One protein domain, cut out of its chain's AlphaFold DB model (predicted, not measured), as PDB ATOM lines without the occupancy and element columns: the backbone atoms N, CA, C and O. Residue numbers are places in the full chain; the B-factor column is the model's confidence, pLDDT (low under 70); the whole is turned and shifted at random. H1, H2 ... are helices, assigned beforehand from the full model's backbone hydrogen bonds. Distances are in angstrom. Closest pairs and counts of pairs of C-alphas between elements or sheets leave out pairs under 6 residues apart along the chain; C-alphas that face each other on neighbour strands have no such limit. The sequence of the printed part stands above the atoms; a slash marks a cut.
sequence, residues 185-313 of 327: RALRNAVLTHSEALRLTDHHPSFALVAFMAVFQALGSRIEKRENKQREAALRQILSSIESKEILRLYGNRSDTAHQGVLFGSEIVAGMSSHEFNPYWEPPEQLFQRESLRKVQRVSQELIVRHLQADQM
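Overview. This is residues 185 to 313 of the 327 residues of an uncharacterized protein of Chloroflexia bacterium (UniProt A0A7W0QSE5). Long helix H6 and the hairpin of H1 and H2 form a three-helix bundle, with H3 and H4 crossing H2 on the side away from H1. The 129 printed residues hold six named helices, H1 to H6 in chain order, and no named strand: all helix, compact, radius of gyration of the C-alphas 15.2 A, spans 48 by 28 by 26 A.

Along the chain. H6, residues 284 to 308, is 34.5 A long and ends at C-alpha (-0.609, -26.365, 0.643). H1, residues 185 to 200, 22.4 A, begins at (11.333, -25.987, 4.310). H2 is residues 205 to 220, 22.3 A; H3, 227 to 235; H4, 241 to 259, 26.1 A; H5, 265 to 268.

Arrangement. H6 touches H2 with residues 289 to 300 alone, at a shallow tilt of 26 degrees, the same way; the closest C-alphas, of Phe 212 and Ser 300, are 6.4 A apart. Every O i to N i+4 pair is within hydrogen-bond range in H1 and H2; 3 of 5 in H3, 13 of 15 in H4, 19 of 21 in H6.

Size, cuts and confidence. The printed part has no cut. The link H5 to H6 is long. Residues 271, 273 to 277 and 311 to 313 have pLDDT under 70.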
ATOM      1  N   ARG A 185      10.612 -27.259   4.174       95.69
ATOM      2  CA  ARG A 185      11.333 -25.987   4.310       95.69
ATOM      3  C   ARG A 185      11.103 -25.033   3.134       95.69
ATOM      4  O   ARG A 185      11.049 -23.825   3.353       95.69
ATOM      5  N   ALA A 186      10.991 -25.538   1.904       95.38
ATOM      6  CA  ALA A 186      10.787 -24.677   0.741       95.38
ATOM      7  C   ALA A 186       9.378 -24.067   0.751       95.38
ATOM      8  O   ALA A 186       9.238 -22.876   0.481       95.38
ATOM      9  N   LEU A 187       8.360 -24.844   1.149       97.31
ATOM     10  CA  LEU A 187       6.988 -24.343   1.295       97.31
ATOM     11  C   LEU A 187       6.896 -23.322   2.427       97.31
ATOM     12  O   LEU A 187       6.338 -22.246   2.235       97.31
ATOM     13  N   ARG A 188       7.517 -23.620   3.575       97.88
ATOM     14  CA  ARG A 188       7.609 -22.685   4.701       97.88
ATOM     15  C   ARG A 188       8.163 -21.336   4.273       97.88
ATOM     16  O   ARG A 188       7.580 -20.298   4.569       97.88
ATOM     17  N   ASN A 189       9.300 -21.364   3.580       97.94
ATOM     18  CA  ASN A 189       9.967 -20.157   3.117       97.94
ATOM     19  C   ASN A 189       9.105 -19.417   2.092       97.94
ATOM     20  O   ASN A 189       9.021 -18.202   2.160       97.94
ATOM     21  N   ALA A 190       8.437 -20.125   1.179       98.38
ATOM     22  CA  ALA A 190       7.520 -19.524   0.214       98.38
ATOM     23  C   ALA A 190       6.361 -18.774   0.904       98.38
ATOM     24  O   ALA A 190       6.093 -17.627   0.559       98.38
ATOM     25  N   VAL A 191       5.729 -19.381   1.915       98.56
ATOM     26  CA  VAL A 191       4.643 -18.766   2.703       98.56
ATOM     27  C   VAL A 191       5.136 -17.533   3.470       98.56
ATOM     28  O   VAL A 191       4.524 -16.470   3.390       98.56
ATOM     29  N   LEU A 192       6.270 -17.644   4.172       98.56
ATOM     30  CA  LEU A 192       6.864 -16.528   4.918       98.56
ATOM     31  C   LEU A 192       7.270 -15.371   3.989       98.56
ATOM     32  O   LEU A 192       6.959 -14.219   4.272       98.56
ATOM     33  N   THR A 193       7.917 -15.675   2.862       98.62
ATOM     34  CA  THR A 193       8.334 -14.667   1.877       98.62
ATOM     35  C   THR A 193       7.134 -13.986   1.223       98.62
ATOM     36  O   THR A 193       7.186 -12.785   0.987       98.62
ATOM     37  N   HIS A 194       6.044 -14.710   0.955       98.56
ATOM     38  CA  HIS A 194       4.808 -14.105   0.454       98.56
ATOM     39  C   HIS A 194       4.209 -13.120   1.460       98.56
ATOM     40  O   HIS A 194       3.849 -12.010   1.082       98.56
ATOM     41  N   SER A 195       4.142 -13.499   2.740       98.25
ATOM     42  CA  SER A 195       3.673 -12.602   3.803       98.25
ATOM     43  C   SER A 195       4.530 -11.335   3.898       98.25
ATOM     44  O   SER A 195       3.988 -10.236   3.973       98.25
ATOM     45  N   GLU A 196       5.854 -11.456   3.785       98.12
ATOM     46  CA  GLU A 196       6.738 -10.286   3.756       98.12
ATOM     47  C   GLU A 196       6.543  -9.437   2.490       98.12
ATOM     48  O   GLU A 196       6.514  -8.211   2.567       98.12
ATOM     49  N   ALA A 197       6.338 -10.066   1.330       97.69
ATOM     50  CA  ALA A 197       6.045  -9.355   0.088       97.69
ATOM     51  C   ALA A 197       4.781  -8.488   0.211       97.69
ATOM     52  O   ALA A 197       4.790  -7.350  -0.247       97.69
ATOM     53  N   LEU A 198       3.733  -8.983   0.887       96.75
ATOM     54  CA  LEU A 198       2.516  -8.208   1.159       96.75
ATOM     55  C   LEU A 198       2.802  -6.941   1.975       96.75
ATOM     56  O   LEU A 198       2.258  -5.886   1.660       96.75
ATOM     57  N   ARG A 199       3.681  -7.023   2.980       94.75
ATOM     58  CA  ARG A 199       4.077  -5.873   3.818       94.75
ATOM     59  C   ARG A 199       4.854  -4.821   3.032       94.75
ATOM     60  O   ARG A 199       4.791  -3.636   3.342       94.75
ATOM     61  N   LEU A 200       5.587  -5.253   2.009       93.12
ATOM     62  CA  LEU A 200       6.372  -4.376   1.147       93.12
ATOM     63  C   LEU A 200       5.539  -3.717   0.039       93.12
ATOM     64  O   LEU A 200       6.008  -2.741  -0.537       93.12
ATOM     65  N   THR A 201       4.342  -4.219  -0.282       91.75
ATOM     66  CA  THR A 201       3.544  -3.767  -1.438       91.75
ATOM     67  C   THR A 201       3.294  -2.258  -1.450       91.75
ATOM     68  O   THR A 201       3.436  -1.630  -2.502       91.75
ATOM     69  N   ASP A 202       2.973  -1.672  -0.296       85.69
ATOM     70  CA  ASP A 202       2.560  -0.267  -0.224       85.69
ATOM     71  C   ASP A 202       3.758   0.692  -0.264       85.69
ATOM     72  O   ASP A 202       3.715   1.719  -0.943       85.69
ATOM     73  N   HIS A 203       4.861   0.339   0.404       84.81
ATOM     74  CA  HIS A 203       6.020   1.225   0.575       84.81
ATOM     75  C   HIS A 203       7.184   0.935  -0.382       84.81
ATOM     76  O   HIS A 203       7.957   1.831  -0.716       84.81
ATOM     77  N   HIS A 204       7.327  -0.315  -0.820       89.06
ATOM     78  CA  HIS A 204       8.464  -0.812  -1.594       89.06
ATOM     79  C   HIS A 204       8.013  -1.824  -2.669       89.06
ATOM     80  O   HIS A 204       8.480  -2.971  -2.680       89.06
ATOM     81  N   PRO A 205       7.101  -1.442  -3.584       90.50
ATOM     82  CA  PRO A 205       6.479  -2.357  -4.541       90.50
ATOM     83  C   PRO A 205       7.474  -3.080  -5.467       90.50
ATOM     84  O   PRO A 205       7.211  -4.206  -5.900       90.50
ATOM     85  N   SER A 206       8.638  -2.497  -5.761       90.75
ATOM     86  CA  SER A 206       9.697  -3.168  -6.525       90.75
ATOM     87  C   SER A 206      10.348  -4.303  -5.725       90.75
ATOM     88  O   SER A 206      10.564  -5.388  -6.268       90.75
ATOM     89  N   PHE A 207      10.594  -4.109  -4.423       92.50
ATOM     90  CA  PHE A 207      11.075  -5.178  -3.538       92.50
ATOM     91  C   PHE A 207       9.996  -6.231  -3.275       92.50
ATOM     92  O   PHE A 207      10.307  -7.422  -3.258       92.50
ATOM     93  N   ALA A 208       8.729  -5.819  -3.158       94.50
ATOM     94  CA  ALA A 208       7.598  -6.740  -3.077       94.50
ATOM     95  C   ALA A 208       7.553  -7.673  -4.298       94.50
ATOM     96  O   ALA A 208       7.439  -8.890  -4.145       94.50
ATOM     97  N   LEU A 209       7.739  -7.134  -5.512       95.56
ATOM     98  CA  LEU A 209       7.828  -7.943  -6.731       95.56
ATOM     99  C   LEU A 209       8.972  -8.962  -6.658       95.56
ATOM    100  O   LEU A 209       8.760 -10.130  -6.973       95.56
ATOM    101  N   VAL A 210      10.170  -8.558  -6.222       95.38
ATOM    102  CA  VAL A 210      11.307  -9.482  -6.057       95.38
ATOM    103  C   VAL A 210      10.966 -10.601  -5.068       95.38
ATOM    104  O   VAL A 210      11.225 -11.772  -5.358       95.38
ATOM    105  N   ALA A 211      10.335 -10.267  -3.940       96.94
ATOM    106  CA  ALA A 211       9.912 -11.239  -2.940       96.94
ATOM    107  C   ALA A 211       8.862 -12.223  -3.497       96.94
ATOM    108  O   ALA A 211       9.050 -13.436  -3.375       96.94
ATOM    109  N   PHE A 212       7.830 -11.759  -4.212       98.19
ATOM    110  CA  PHE A 212       6.884 -12.658  -4.894       98.19
ATOM    111  C   PHE A 212       7.573 -13.549  -5.939       98.19
ATOM    112  O   PHE A 212       7.276 -14.738  -6.049       98.19
ATOM    113  N   MET A 213       8.548 -13.025  -6.685       97.75
ATOM    114  CA  MET A 213       9.284 -13.824  -7.671       97.75
ATOM    115  C   MET A 213      10.180 -14.892  -7.027       97.75
ATOM    116  O   MET A 213      10.370 -15.966  -7.611       97.75
ATOM    117  N   ALA A 214      10.669 -14.652  -5.809       97.38
ATOM    118  CA  ALA A 214      11.363 -15.659  -5.011       97.38
ATOM    119  C   ALA A 214      10.425 -16.803  -4.577       97.38
ATOM    120  O   ALA A 214      10.854 -17.958  -4.566       97.38
ATOM    121  N   VAL A 215       9.141 -16.523  -4.312       98.50
ATOM    122  CA  VAL A 215       8.119 -17.561  -4.061       98.50
ATOM    123  C   VAL A 215       7.991 -18.491  -5.271       98.50
ATOM    124  O   VAL A 215       8.079 -19.713  -5.123       98.50
ATOM    125  N   PHE A 216       7.852 -17.935  -6.482       98.19
ATOM    126  CA  PHE A 216       7.757 -18.740  -7.708       98.19
ATOM    127  C   PHE A 216       9.004 -19.589  -7.946       98.19
ATOM    128  O   PHE A 216       8.894 -20.736  -8.368       98.19
ATOM    129  N   GLN A 217      10.192 -19.056  -7.662       97.00
ATOM    130  CA  GLN A 217      11.434 -19.817  -7.782       97.00
ATOM    131  C   GLN A 217      11.484 -20.978  -6.778       97.00
ATOM    132  O   GLN A 217      11.754 -22.112  -7.173       97.00
ATOM    133  N   ALA A 218      11.175 -20.711  -5.505       96.56
ATOM    134  CA  ALA A 218      11.218 -21.705  -4.433       96.56
ATOM    135  C   ALA A 218      10.239 -22.870  -4.658       96.56
ATOM    136  O   ALA A 218      10.567 -24.020  -4.374       96.56
ATOM    137  N   LEU A 219       9.043 -22.592  -5.182       96.62
ATOM    138  CA  LEU A 219       8.060 -23.633  -5.500       96.62
ATOM    139  C   LEU A 219       8.333 -24.287  -6.865       96.62
ATOM    140  O   LEU A 219       8.160 -25.496  -7.026       96.62
ATOM    141  N   GLY A 220       8.835 -23.518  -7.831       95.88
ATOM    142  CA  GLY A 220       9.198 -23.991  -9.165       95.88
ATOM    143  C   GLY A 220      10.355 -24.985  -9.189       95.88
ATOM    144  O   GLY A 220      10.385 -25.855 -10.060       95.88
ATOM    145  N   SER A 221      11.263 -24.936  -8.205       94.62
ATOM    146  CA  SER A 221      12.376 -25.890  -8.075       94.62
ATOM    147  C   SER A 221      11.936 -27.346  -7.890       94.62
ATOM    148  O   SER A 221      12.745 -28.259  -8.051       94.62
ATOM    149  N   ARG A 222      10.660 -27.580  -7.558       91.94
ATOM    150  CA  ARG A 222      10.061 -28.922  -7.461       91.94
ATOM    151  C   ARG A 222       9.616 -29.487  -8.803       91.94
ATOM    152  O   ARG A 222       9.497 -30.697  -8.949       91.94
ATOM    153  N   ILE A 223       9.338 -28.607  -9.754       93.50
ATOM    154  CA  ILE A 223       8.785 -28.940 -11.070       93.50
ATOM    155  C   ILE A 223       9.918 -29.012 -12.087       93.50
ATOM    156  O   ILE A 223       9.937 -29.875 -12.960       93.50
ATOM    157  N   GLU A 224      10.875 -28.094 -11.966       96.31
ATOM    158  CA  GLU A 224      11.948 -27.890 -12.924       96.31
ATOM    159  C   GLU A 224      13.295 -27.779 -12.202       96.31
ATOM    160  O   GLU A 224      13.470 -27.021 -11.247       96.31
ATOM    161  N   LYS A 225      14.279 -28.543 -12.684       94.31
ATOM    162  CA  LYS A 225      15.629 -28.584 -12.107       94.31
ATOM    163  C   LYS A 225      16.495 -27.426 -12.591       94.31
ATOM    164  O   LYS A 225      17.431 -27.037 -11.901       94.31
ATOM    165  N   ARG A 226      16.215 -26.885 -13.780       95.25
ATOM    166  CA  ARG A 226      16.974 -25.764 -14.349       95.25
ATOM    167  C   ARG A 226      16.544 -24.460 -13.691       95.25
ATOM    168  O   ARG A 226      15.435 -23.991 -13.930       95.25
ATOM    169  N   GLU A 227      17.437 -23.860 -12.912       91.75
ATOM    170  CA  GLU A 227      17.163 -22.656 -12.115       91.75
ATOM    171  C   GLU A 227      16.513 -21.523 -12.926       91.75
ATOM    172  O   GLU A 227      15.482 -20.978 -12.534       91.75
ATOM    173  N   ASN A 228      17.032 -21.251 -14.125       90.31
ATOM    174  CA  ASN A 228      16.514 -20.205 -15.009       90.31
ATOM    175  C   ASN A 228      15.087 -20.450 -15.537       90.31
ATOM    176  O   ASN A 228      14.478 -19.532 -16.080       90.31
ATOM    177  N   LYS A 229      14.549 -21.664 -15.388       95.62
ATOM    178  CA  LYS A 229      13.195 -22.042 -15.814       95.62
ATOM    179  C   LYS A 229      12.226 -22.272 -14.653       95.62
ATOM    180  O   LYS A 229      11.031 -22.405 -14.899       95.62
ATOM    181  N   GLN A 230      12.697 -22.278 -13.403       96.50
ATOM    182  CA  GLN A 230      11.864 -22.562 -12.225       96.50
ATOM    183  C   GLN A 230      10.684 -21.594 -12.100       96.50
ATOM    184  O   GLN A 230       9.545 -22.026 -11.945       96.50
ATOM    185  N   ARG A 231      10.939 -20.286 -12.243       96.94
ATOM    186  CA  ARG A 231       9.893 -19.250 -12.155       96.94
ATOM    187  C   ARG A 231       8.838 -19.415 -13.247       96.94
ATOM    188  O   ARG A 231       7.649 -19.351 -12.965       96.94
ATOM    189  N   GLU A 232       9.271 -19.664 -14.483       97.44
ATOM    190  CA  GLU A 232       8.362 -19.883 -15.611       97.44
ATOM    191  C   GLU A 232       7.514 -21.146 -15.412       97.44
ATOM    192  O   GLU A 232       6.308 -21.117 -15.653       97.44
ATOM    193  N   ALA A 233       8.119 -22.238 -14.938       96.69
ATOM    194  CA  ALA A 233       7.411 -23.480 -14.646       96.69
ATOM    195  C   ALA A 233       6.351 -23.291 -13.549       96.69
ATOM    196  O   ALA A 233       5.230 -23.773 -13.699       96.69
ATOM    197  N   ALA A 234       6.674 -22.550 -12.485       97.06
ATOM    198  CA  ALA A 234       5.733 -22.228 -11.416       97.06
ATOM    199  C   ALA A 234       4.570 -21.350 -11.900       97.06
ATOM    200  O   ALA A 234       3.414 -21.686 -11.649       97.06
ATOM    201  N   LEU A 235       4.856 -20.270 -12.640       97.88
ATOM    202  CA  LEU A 235       3.827 -19.375 -13.182       97.88
ATOM    203  C   LEU A 235       2.864 -20.113 -14.115       97.88
ATOM    204  O   LEU A 235       1.655 -19.931 -14.007       97.88
ATOM    205  N   ARG A 236       3.380 -21.006 -14.968       97.69
ATOM    206  CA  ARG A 236       2.572 -21.810 -15.901       97.69
ATOM    207  C   ARG A 236       1.628 -22.807 -15.232       97.69
ATOM    208  O   ARG A 236       0.776 -23.361 -15.918       97.69
ATOM    209  N   GLN A 237       1.750 -23.051 -13.925       96.69
ATOM    210  CA  GLN A 237       0.721 -23.806 -13.211       96.69
ATOM    211  C   GLN A 237      -0.587 -23.017 -13.100       96.69
ATOM    212  O   GLN A 237      -1.656 -23.622 -13.086       96.69
ATOM    213  N   ILE A 238      -0.507 -21.688 -13.003       97.94
ATOM    214  CA  ILE A 238      -1.654 -20.803 -12.767       97.94
ATOM    215  C   ILE A 238      -2.042 -20.041 -14.038       97.94
ATOM    216  O   ILE A 238      -3.219 -19.881 -14.341       97.94
ATOM    217  N   LEU A 239      -1.046 -19.580 -14.791       97.69
ATOM    218  CA  LEU A 239      -1.203 -18.645 -15.897       97.69
ATOM    219  C   LEU A 239      -0.959 -19.284 -17.258       97.69
ATOM    220  O   LEU A 239      -0.233 -20.271 -17.403       97.69
ATOM    221  N   SER A 240      -1.469 -18.626 -18.299       97.81
ATOM    222  CA  SER A 240      -1.087 -18.941 -19.672       97.81
ATOM    223  C   SER A 240       0.402 -18.653 -19.934       97.81
ATOM    224  O   SER A 240       1.072 -17.899 -19.218       97.81
ATOM    225  N   SER A 241       0.942 -19.215 -21.021       96.69
ATOM    226  CA  SER A 241       2.329 -18.942 -21.434       96.69
ATOM    227  C   SER A 241       2.571 -17.468 -21.781       96.69
ATOM    228  O   SER A 241       3.689 -16.987 -21.609       96.69
ATOM    229  N   ILE A 242       1.551 -16.760 -22.278       97.62
ATOM    230  CA  ILE A 242       1.653 -15.341 -22.646       97.62
ATOM    231  C   ILE A 242       1.765 -14.489 -21.379       97.62
ATOM    232  O   ILE A 242       2.718 -13.727 -21.237       97.62
ATOM    233  N   GLU A 243       0.862 -14.686 -20.420       97.38
ATOM    234  CA  GLU A 243       0.859 -13.936 -19.158       97.38
ATOM    235  C   GLU A 243       2.079 -14.249 -18.288       97.38
ATOM    236  O   GLU A 243       2.648 -13.355 -17.665       97.38
ATOM    237  N   SER A 244       2.537 -15.505 -18.289       97.38
ATOM    238  CA  SER A 244       3.776 -15.886 -17.602       97.38
ATOM    239  C   SER A 244       4.972 -15.095 -18.144       97.38
ATOM    240  O   SER A 244       5.771 -14.568 -17.373       97.38
ATOM    241  N   LYS A 245       5.088 -14.963 -19.476       96.69
ATOM    242  CA  LYS A 245       6.146 -14.162 -20.115       96.69
ATOM    243  C   LYS A 245       6.013 -12.675 -19.805       96.69
ATOM    244  O   LYS A 245       7.029 -12.005 -19.652       96.69
ATOM    245  N   GLU A 246       4.791 -12.164 -19.708       96.19
ATOM    246  CA  GLU A 246       4.534 -10.774 -19.338       96.19
ATOM    247  C   GLU A 246       5.038 -10.461 -17.922       96.19
ATOM    248  O   GLU A 246       5.802  -9.509 -17.754       96.19
ATOM    249  N   ILE A 247       4.706 -11.301 -16.932       96.19
ATOM    250  CA  ILE A 247       5.201 -11.159 -15.552       96.19
ATOM    251  C   ILE A 247       6.725 -11.293 -15.494       96.19
ATOM    252  O   ILE A 247       7.388 -10.508 -14.822       96.19
ATOM    253  N   LEU A 248       7.310 -12.250 -16.223       96.31
ATOM    254  CA  LEU A 248       8.767 -12.416 -16.262       96.31
ATOM    255  C   LEU A 248       9.474 -11.210 -16.891       96.31
ATOM    256  O   LEU A 248      10.528 -10.807 -16.402       96.31
ATOM    257  N   ARG A 249       8.896 -10.609 -17.938       95.19
ATOM    258  CA  ARG A 249       9.409  -9.371 -18.541       95.19
ATOM    259  C   ARG A 249       9.319  -8.204 -17.561       95.19
ATOM    260  O   ARG A 249      10.278  -7.454 -17.421       95.19
ATOM    261  N   LEU A 250       8.184  -8.065 -16.877       92.50
ATOM    262  CA  LEU A 250       7.989  -7.049 -15.845       92.50
ATOM    263  C   LEU A 250       9.025  -7.181 -14.723       92.50
ATOM    264  O   LEU A 250       9.633  -6.186 -14.333       92.50
ATOM    265  N   TYR A 251       9.252  -8.405 -14.241       94.00
ATOM    266  CA  TYR A 251      10.304  -8.694 -13.274       94.00
ATOM    267  C   TYR A 251      11.683  -8.341 -13.825       94.00
ATOM    268  O   TYR A 251      12.411  -7.639 -13.143       94.00
ATOM    269  N   GLY A 252      12.024  -8.733 -15.057       91.94
ATOM    270  CA  GLY A 252      13.298  -8.359 -15.682       91.94
ATOM    271  C   GLY A 252      13.542  -6.846 -15.656       91.94
ATOM    272  O   GLY A 252      14.586  -6.400 -15.197       91.94
ATOM    273  N   ASN A 253      12.530  -6.053 -16.018       87.25
ATOM    274  CA  ASN A 253      12.627  -4.591 -16.025       87.25
ATOM    275  C   ASN A 253      12.847  -3.970 -14.631       87.25
ATOM    276  O   ASN A 253      13.388  -2.872 -14.541       87.25
ATOM    277  N   ARG A 254      12.390  -4.627 -13.554       84.88
ATOM    278  CA  ARG A 254      12.445  -4.099 -12.175       84.88
ATOM    279  C   ARG A 254      13.456  -4.796 -11.262       84.88
ATOM    280  O   ARG A 254      13.781  -4.274 -10.202       84.88
ATOM    281  N   SER A 255      13.938  -5.975 -11.637       85.06
ATOM    282  CA  SER A 255      14.899  -6.741 -10.846       85.06
ATOM    283  C   SER A 255      16.294  -6.155 -10.961       85.06
ATOM    284  O   SER A 255      17.003  -6.105  -9.960       85.06
ATOM    285  N   ASP A 256      16.686  -5.710 -12.158       79.50
ATOM    286  CA  ASP A 256      18.015  -5.137 -12.395       79.50
ATOM    287  C   ASP A 256      18.236  -3.900 -11.522       79.50
ATOM    288  O   ASP A 256      19.282  -3.743 -10.900       79.50
ATOM    289  N   THR A 257      17.215  -3.064 -11.392       71.25
ATOM    290  CA  THR A 257      17.241  -1.867 -10.553       71.25
ATOM    291  C   THR A 257      17.188  -2.195  -9.066       71.25
ATOM    292  O   THR A 257      18.002  -1.662  -8.319       71.25
ATOM    293  N   ALA A 258      16.329  -3.125  -8.626       77.56
ATOM    294  CA  ALA A 258      16.305  -3.561  -7.227       77.56
ATOM    295  C   ALA A 258      17.665  -4.139  -6.789       77.56
ATOM    296  O   ALA A 258      18.161  -3.815  -5.711       77.56
ATOM    297  N   HIS A 259      18.317  -4.932  -7.647       80.81
ATOM    298  CA  HIS A 259      19.662  -5.458  -7.387       80.81
ATOM    299  C   HIS A 259      20.760  -4.388  -7.435       80.81
ATOM    300  O   HIS A 259      21.777  -4.540  -6.763       80.81
ATOM    301  N   GLN A 260      20.560  -3.304  -8.186       84.69
ATOM    302  CA  GLN A 260      21.450  -2.140  -8.205       84.69
ATOM    303  C   GLN A 260      21.162  -1.135  -7.073       84.69
ATOM    304  O   GLN A 260      21.869  -0.137  -6.959       84.69
ATOM    305  N   GLY A 261      20.144  -1.374  -6.237       81.62
ATOM    306  CA  GLY A 261      19.722  -0.438  -5.190       81.62
ATOM    307  C   GLY A 261      19.028   0.820  -5.725       81.62
ATOM    308  O   GLY A 261      18.985   1.837  -5.038       81.62
ATOM    309  N   VAL A 262      18.506   0.770  -6.951       83.69
ATOM    310  CA  VAL A 262      17.780   1.868  -7.595       83.69
ATOM    311  C   VAL A 262      16.283   1.710  -7.325       83.69
ATOM    312  O   VAL A 262      15.679   0.699  -7.681       83.69
ATOM    313  N   LEU A 263      15.690   2.731  -6.707       83.12
ATOM    314  CA  LEU A 263      14.251   2.841  -6.443       83.12
ATOM    315  C   LEU A 263      13.533   3.469  -7.657       83.12
ATOM    316  O   LEU A 263      14.161   4.209  -8.414       83.12
ATOM    317  N   PHE A 264      12.236   3.204  -7.868       79.56
ATOM    318  CA  PHE A 264      11.463   3.776  -8.985       79.56
ATOM    319  C   PHE A 264      10.420   4.805  -8.553       79.56
ATOM    320  O   PHE A 264       9.656   4.566  -7.625       79.56
ATOM    321  N   GLY A 265      10.276   5.876  -9.341       78.44
ATOM    322  CA  GLY A 265       9.156   6.815  -9.217       78.44
ATOM    323  C   GLY A 265       9.025   7.358  -7.793       78.44
ATOM    324  O   GLY A 265       9.995   7.880  -7.239       78.44
ATOM    325  N   SER A 266       7.847   7.182  -7.195       74.69
ATOM    326  CA  SER A 266       7.560   7.589  -5.817       74.69
ATOM    327  C   SER A 266       8.353   6.828  -4.748       74.69
ATOM    328  O   SER A 266       8.500   7.348  -3.649       74.69
ATOM    329  N   GLU A 267       8.950   5.664  -5.049       79.81
ATOM    330  CA  GLU A 267       9.796   4.934  -4.088       79.81
ATOM    331  C   GLU A 267      11.040   5.747  -3.677       79.81
ATOM    332  O   GLU A 267      11.566   5.549  -2.586       79.81
ATOM    333  N   ILE A 268      11.521   6.660  -4.535       78.69
ATOM    334  CA  ILE A 268      12.684   7.526  -4.256       78.69
ATOM    335  C   ILE A 268      12.299   8.695  -3.338       78.69
ATOM    336  O   ILE A 268      13.132   9.222  -2.596       78.69
ATOM    337  N   VAL A 269      11.048   9.144  -3.420       78.38
ATOM    338  CA  VAL A 269      10.605  10.383  -2.788       78.38
ATOM    339  C   VAL A 269       9.975  10.043  -1.450       78.38
ATOM    340  O   VAL A 269       8.841   9.572  -1.371       78.38
ATOM    341  N   ALA A 270      10.726  10.306  -0.379       71.81
ATOM    342  CA  ALA A 270      10.217  10.169   0.974       71.81
ATOM    343  C   ALA A 270       8.947  11.006   1.120       71.81
ATOM    344  O   ALA A 270       8.963  12.232   1.006       71.81
ATOM    345  N   GLY A 271       7.848  10.311   1.370       68.50
ATOM    346  CA  GLY A 271       6.571  10.954   1.512       68.50
ATOM    347  C   GLY A 271       5.949  11.444   0.207       68.50
ATOM    348  O   GLY A 271       5.366  12.519   0.162       68.50
ATOM    349  N   MET A 272       6.023  10.642  -0.846       71.62
ATOM    350  CA  MET A 272       5.072  10.701  -1.950       71.62
ATOM    351  C   MET A 272       4.164   9.477  -1.824       71.62
ATOM    352  O   MET A 272       4.619   8.355  -2.045       71.62
ATOM    353  N   SER A 273       2.912   9.650  -1.387       65.00
ATOM    354  CA  SER A 273       1.999   8.507  -1.285       65.00
ATOM    355  C   SER A 273       1.446   8.170  -2.666       65.00
ATOM    356  O   SER A 273       1.088   9.046  -3.453       65.00
ATOM    357  N   SER A 274       1.323   6.879  -2.966       63.03
ATOM    358  CA  SER A 274       0.606   6.416  -4.159       63.03
ATOM    359  C   SER A 274      -0.911   6.637  -4.063       63.03
ATOM    360  O   SER A 274      -1.635   6.341  -5.009       63.03
ATOM    361  N   HIS A 275      -1.395   7.167  -2.933       62.75
ATOM    362  CA  HIS A 275      -2.806   7.421  -2.657       62.75
ATOM    363  C   HIS A 275      -3.295   8.794  -3.123       62.75
ATOM    364  O   HIS A 275      -4.499   9.045  -3.065       62.75
ATOM    365  N   GLU A 276      -2.416   9.669  -3.625       65.19
ATOM    366  CA  GLU A 276      -2.846  10.876  -4.332       65.19
ATOM    367  C   GLU A 276      -3.474  10.477  -5.674       65.19
ATOM    368  O   GLU A 276      -2.827  10.419  -6.723       65.19
ATOM    369  N   PHE A 277      -4.762  10.133  -5.622       63.03
ATOM    370  CA  PHE A 277      -5.569   9.864  -6.797       63.03
ATOM    371  C   PHE A 277      -5.753  11.168  -7.570       63.03
ATOM    372  O   PHE A 277      -6.538  12.037  -7.187       63.03
ATOM    373  N   ASN A 278      -5.034  11.300  -8.681       70.75
ATOM    374  CA  ASN A 278      -5.306  12.329  -9.665       70.75
ATOM    375  C   ASN A 278      -6.186  11.725 -10.775       70.75
ATOM    376  O   ASN A 278      -5.690  10.935 -11.580       70.75
ATOM    377  N   PRO A 279      -7.478  12.096 -10.874       72.31
ATOM    378  CA  PRO A 279      -8.388  11.532 -11.875       72.31
ATOM    379  C   PRO A 279      -7.982  11.831 -13.327       72.31
ATOM    380  O   PRO A 279      -8.540  11.242 -14.248       72.31
ATOM    381  N   TYR A 280      -7.039  12.751 -13.545       80.12
ATOM    382  CA  TYR A 280      -6.598  13.178 -14.872       80.12
ATOM    383  C   TYR A 280      -5.259  12.573 -15.298       80.12
ATOM    384  O   TYR A 280      -4.920  12.622 -16.480       80.12
ATOM    385  N   TRP A 281      -4.491  12.017 -14.362       77.00
ATOM    386  CA  TRP A 281      -3.195  11.418 -14.651       77.00
ATOM    387  C   TRP A 281      -2.876  10.359 -13.606       77.00
ATOM    388  O   TRP A 281      -2.665  10.691 -12.446       77.00
ATOM    389  N   GLU A 282      -2.829   9.096 -14.025       78.50
ATOM    390  CA  GLU A 282      -2.355   8.017 -13.168       78.50
ATOM    391  C   GLU A 282      -0.855   7.815 -13.416       78.50
ATOM    392  O   GLU A 282      -0.464   7.420 -14.523       78.50
ATOM    393  N   PRO A 283       0.002   8.098 -12.425       82.31
ATOM    394  CA  PRO A 283       1.425   7.858 -12.554       82.31
ATOM    395  C   PRO A 283       1.714   6.371 -12.854       82.31
ATOM    396  O   PRO A 283       1.056   5.490 -12.287       82.31
ATOM    397  N   PRO A 284       2.694   6.041 -13.720       83.69
ATOM    398  CA  PRO A 284       3.021   4.655 -14.081       83.69
ATOM    399  C   PRO A 284       3.287   3.718 -12.889       83.69
ATOM    400  O   PRO A 284       3.064   2.509 -12.975       83.69
ATOM    401  N   GLU A 285       3.767   4.253 -11.770       82.50
ATOM    402  CA  GLU A 285       3.967   3.537 -10.515       82.50
ATOM    403  C   GLU A 285       2.656   3.088  -9.857       82.50
ATOM    404  O   GLU A 285       2.591   1.956  -9.373       82.50
ATOM    405  N   GLN A 286       1.605   3.914  -9.903       82.31
ATOM    406  CA  GLN A 286       0.286   3.567  -9.370       82.31
ATOM    407  C   GLN A 286      -0.345   2.457 -10.222       82.31
ATOM    408  O   GLN A 286      -0.816   1.460  -9.671       82.31
ATOM    409  N   LEU A 287      -0.230   2.548 -11.554       87.19
ATOM    410  CA  LEU A 287      -0.650   1.482 -12.476       87.19
ATOM    411  C   LEU A 287       0.083   0.164 -12.197       87.19
ATOM    412  O   LEU A 287      -0.530  -0.905 -12.133       87.19
ATOM    413  N   PHE A 288       1.401   0.227 -11.989       90.25
ATOM    414  CA  PHE A 288       2.191  -0.950 -11.637       90.25
ATOM    415  C   PHE A 288       1.708  -1.592 -10.332       90.25
ATOM    416  O   PHE A 288       1.475  -2.801 -10.317       90.25
ATOM    417  N   GLN A 289       1.533  -0.809  -9.264       87.38
ATOM    418  CA  GLN A 289       1.030  -1.313  -7.984       87.38
ATOM    419  C   GLN A 289      -0.372  -1.921  -8.138       87.38
ATOM    420  O   GLN A 289      -0.595  -3.074  -7.762       87.38
ATOM    421  N   ARG A 290      -1.311  -1.171  -8.726       87.69
ATOM    422  CA  ARG A 290      -2.734  -1.527  -8.792       87.69
ATOM    423  C   ARG A 290      -3.016  -2.726  -9.688       87.69
ATOM    424  O   ARG A 290      -3.890  -3.524  -9.361       87.69
ATOM    425  N   GLU A 291      -2.319  -2.847 -10.810       91.81
ATOM    426  CA  GLU A 291      -2.630  -3.869 -11.812       91.81
ATOM    427  C   GLU A 291      -1.599  -4.986 -11.790       91.81
ATOM    428  O   GLU A 291      -1.919  -6.147 -11.526       91.81
ATOM    429  N   SER A 292      -0.339  -4.634 -12.032       93.88
ATOM    430  CA  SER A 292       0.711  -5.623 -12.251       93.88
ATOM    431  C   SER A 292       1.102  -6.345 -10.962       93.88
ATOM    432  O   SER A 292       1.129  -7.576 -10.927       93.88
ATOM    433  N   LEU A 293       1.372  -5.600  -9.888       94.62
ATOM    434  CA  LEU A 293       1.788  -6.172  -8.611       94.62
ATOM    435  C   LEU A 293       0.638  -6.935  -7.945       94.62
ATOM    436  O   LEU A 293       0.850  -8.062  -7.510       94.62
ATOM    437  N   ARG A 294      -0.595  -6.404  -7.970       95.06
ATOM    438  CA  ARG A 294      -1.779  -7.151  -7.502       95.06
ATOM    439  C   ARG A 294      -2.006  -8.445  -8.285       95.06
ATOM    440  O   ARG A 294      -2.357  -9.461  -7.683       95.06
ATOM    441  N   LYS A 295      -1.784  -8.455  -9.607       97.12
ATOM    442  CA  LYS A 295      -1.841  -9.694 -10.406       97.12
ATOM    443  C   LYS A 295      -0.797 -10.702  -9.922       97.12
ATOM    444  O   LYS A 295      -1.132 -11.863  -9.708       97.12
ATOM    445  N   VAL A 296       0.443 -10.262  -9.706       97.75
ATOM    446  CA  VAL A 296       1.527 -11.116  -9.194       97.75
ATOM    447  C   VAL A 296       1.220 -11.650  -7.790       97.75
ATOM    448  O   VAL A 296       1.403 -12.842  -7.550       97.75
ATOM    449  N   GLN A 297       0.701 -10.807  -6.895       97.69
ATOM    450  CA  GLN A 297       0.269 -11.181  -5.547       97.69
ATOM    451  C   GLN A 297      -0.765 -12.313  -5.586       97.69
ATOM    452  O   GLN A 297      -0.546 -13.354  -4.967       97.69
ATOM    453  N   ARG A 298      -1.848 -12.151  -6.361       98.00
ATOM    454  CA  ARG A 298      -2.905 -13.171  -6.503       98.00
ATOM    455  C   ARG A 298      -2.365 -14.488  -7.050       98.00
ATOM    456  O   ARG A 298      -2.652 -15.550  -6.513       98.00
ATOM    457  N   VAL A 299      -1.527 -14.423  -8.084       98.25
ATOM    458  CA  VAL A 299      -0.914 -15.619  -8.682       98.25
ATOM    459  C   VAL A 299       0.016 -16.318  -7.686       98.25
ATOM    460  O   VAL A 299       0.037 -17.546  -7.615       98.25
ATOM    461  N   SER A 300       0.768 -15.555  -6.888       98.50
ATOM    462  CA  SER A 300       1.611 -16.095  -5.817       98.50
ATOM    463  C   SER A 300       0.788 -16.777  -4.728       98.50
ATOM    464  O   SER A 300       1.172 -17.858  -4.283       98.50
ATOM    465  N   GLN A 301      -0.312 -16.162  -4.302       98.25
ATOM    466  CA  GLN A 301      -1.220 -16.718  -3.305       98.25
ATOM    467  C   GLN A 301      -1.857 -18.015  -3.817       98.25
ATOM    468  O   GLN A 301      -1.780 -19.037  -3.140       98.25
ATOM    469  N   GLU A 302      -2.412 -18.012  -5.034       97.94
ATOM    470  CA  GLU A 302      -3.041 -19.194  -5.630       97.94
ATOM    471  C   GLU A 302      -2.047 -20.356  -5.756       97.94
ATOM    472  O   GLU A 302      -2.363 -21.496  -5.405       97.94
ATOM    473  N   LEU A 303      -0.815 -20.072  -6.191       97.69
ATOM    474  CA  LEU A 303       0.240 -21.078  -6.254       97.69
ATOM    475  C   LEU A 303       0.543 -21.672  -4.871       97.69
ATOM    476  O   LEU A 303       0.628 -22.893  -4.739       97.69
ATOM    477  N   ILE A 304       0.685 -20.833  -3.841       98.06
ATOM    478  CA  ILE A 304       0.907 -21.292  -2.464       98.06
ATOM    479  C   ILE A 304      -0.249 -22.182  -2.001       98.06
ATOM    480  O   ILE A 304       0.005 -23.285  -1.519       98.06
ATOM    481  N   VAL A 305      -1.499 -21.751  -2.195       97.62
ATOM    482  CA  VAL A 305      -2.691 -22.520  -1.809       97.62
ATOM    483  C   VAL A 305      -2.700 -23.894  -2.485       97.62
ATOM    484  O   VAL A 305      -2.889 -24.900  -1.802       97.62
ATOM    485  N   ARG A 306      -2.389 -23.979  -3.787       96.12
ATOM    486  CA  ARG A 306      -2.283 -25.275  -4.485       96.12
ATOM    487  C   ARG A 306      -1.218 -26.185  -3.876       96.12
ATOM    488  O   ARG A 306      -1.458 -27.379  -3.716       96.12
ATOM    489  N   HIS A 307      -0.054 -25.643  -3.514       95.56
ATOM    490  CA  HIS A 307       1.015 -26.417  -2.874       95.56
ATOM    491  C   HIS A 307       0.678 -26.828  -1.426       95.56
ATOM    492  O   HIS A 307       1.095 -27.904  -0.997       95.56
ATOM    493  N   LEU A 308      -0.102 -26.026  -0.694       95.94
ATOM    494  CA  LEU A 308      -0.609 -26.365   0.643       95.94
ATOM    495  C   LEU A 308      -1.697 -27.453   0.608       95.94
ATOM    496  O   LEU A 308      -1.892 -28.138   1.603       95.94
ATOM    497  N   GLN A 309      -2.366 -27.656  -0.530       94.56
ATOM    498  CA  GLN A 309      -3.425 -28.663  -0.716       94.56
ATOM    499  C   GLN A 309      -2.940 -29.980  -1.366       94.56
ATOM    500  O   GLN A 309      -3.730 -30.897  -1.594       94.56
ATOM    501  N   ALA A 310      -1.656 -30.092  -1.720       83.12
ATOM    502  CA  ALA A 310      -1.184 -30.982  -2.787       83.12
ATOM    503  C   ALA A 310      -1.182 -32.518  -2.552       83.12
ATOM    504  O   ALA A 310      -0.665 -33.230  -3.417       83.12
ATOM    505  N   ASP A 311      -1.810 -33.088  -1.513       59.28
ATOM    506  CA  ASP A 311      -1.998 -34.559  -1.447       59.28
ATOM    507  C   ASP A 311      -3.087 -35.072  -2.401       59.28
ATOM    508  O   ASP A 311      -3.208 -36.277  -2.612       59.28
ATOM    509  N   GLN A 312      -3.832 -34.181  -3.066       50.53
ATOM    510  CA  GLN A 312      -4.851 -34.580  -4.042       50.53
ATOM    511  C   GLN A 312      -4.335 -34.777  -5.478       50.53
ATOM    512  O   GLN A 312      -4.995 -35.469  -6.250       50.53
ATOM    513  N   MET A 313      -3.175 -34.222  -5.867       49.28
ATOM    514  CA  MET A 313      -2.785 -34.183  -7.294       49.28
ATOM    515  C   MET A 313      -1.570 -35.031  -7.697       49.28
ATOM    516  O   MET A 313      -1.531 -35.491  -8.837       49.28
TER     517      MET A 313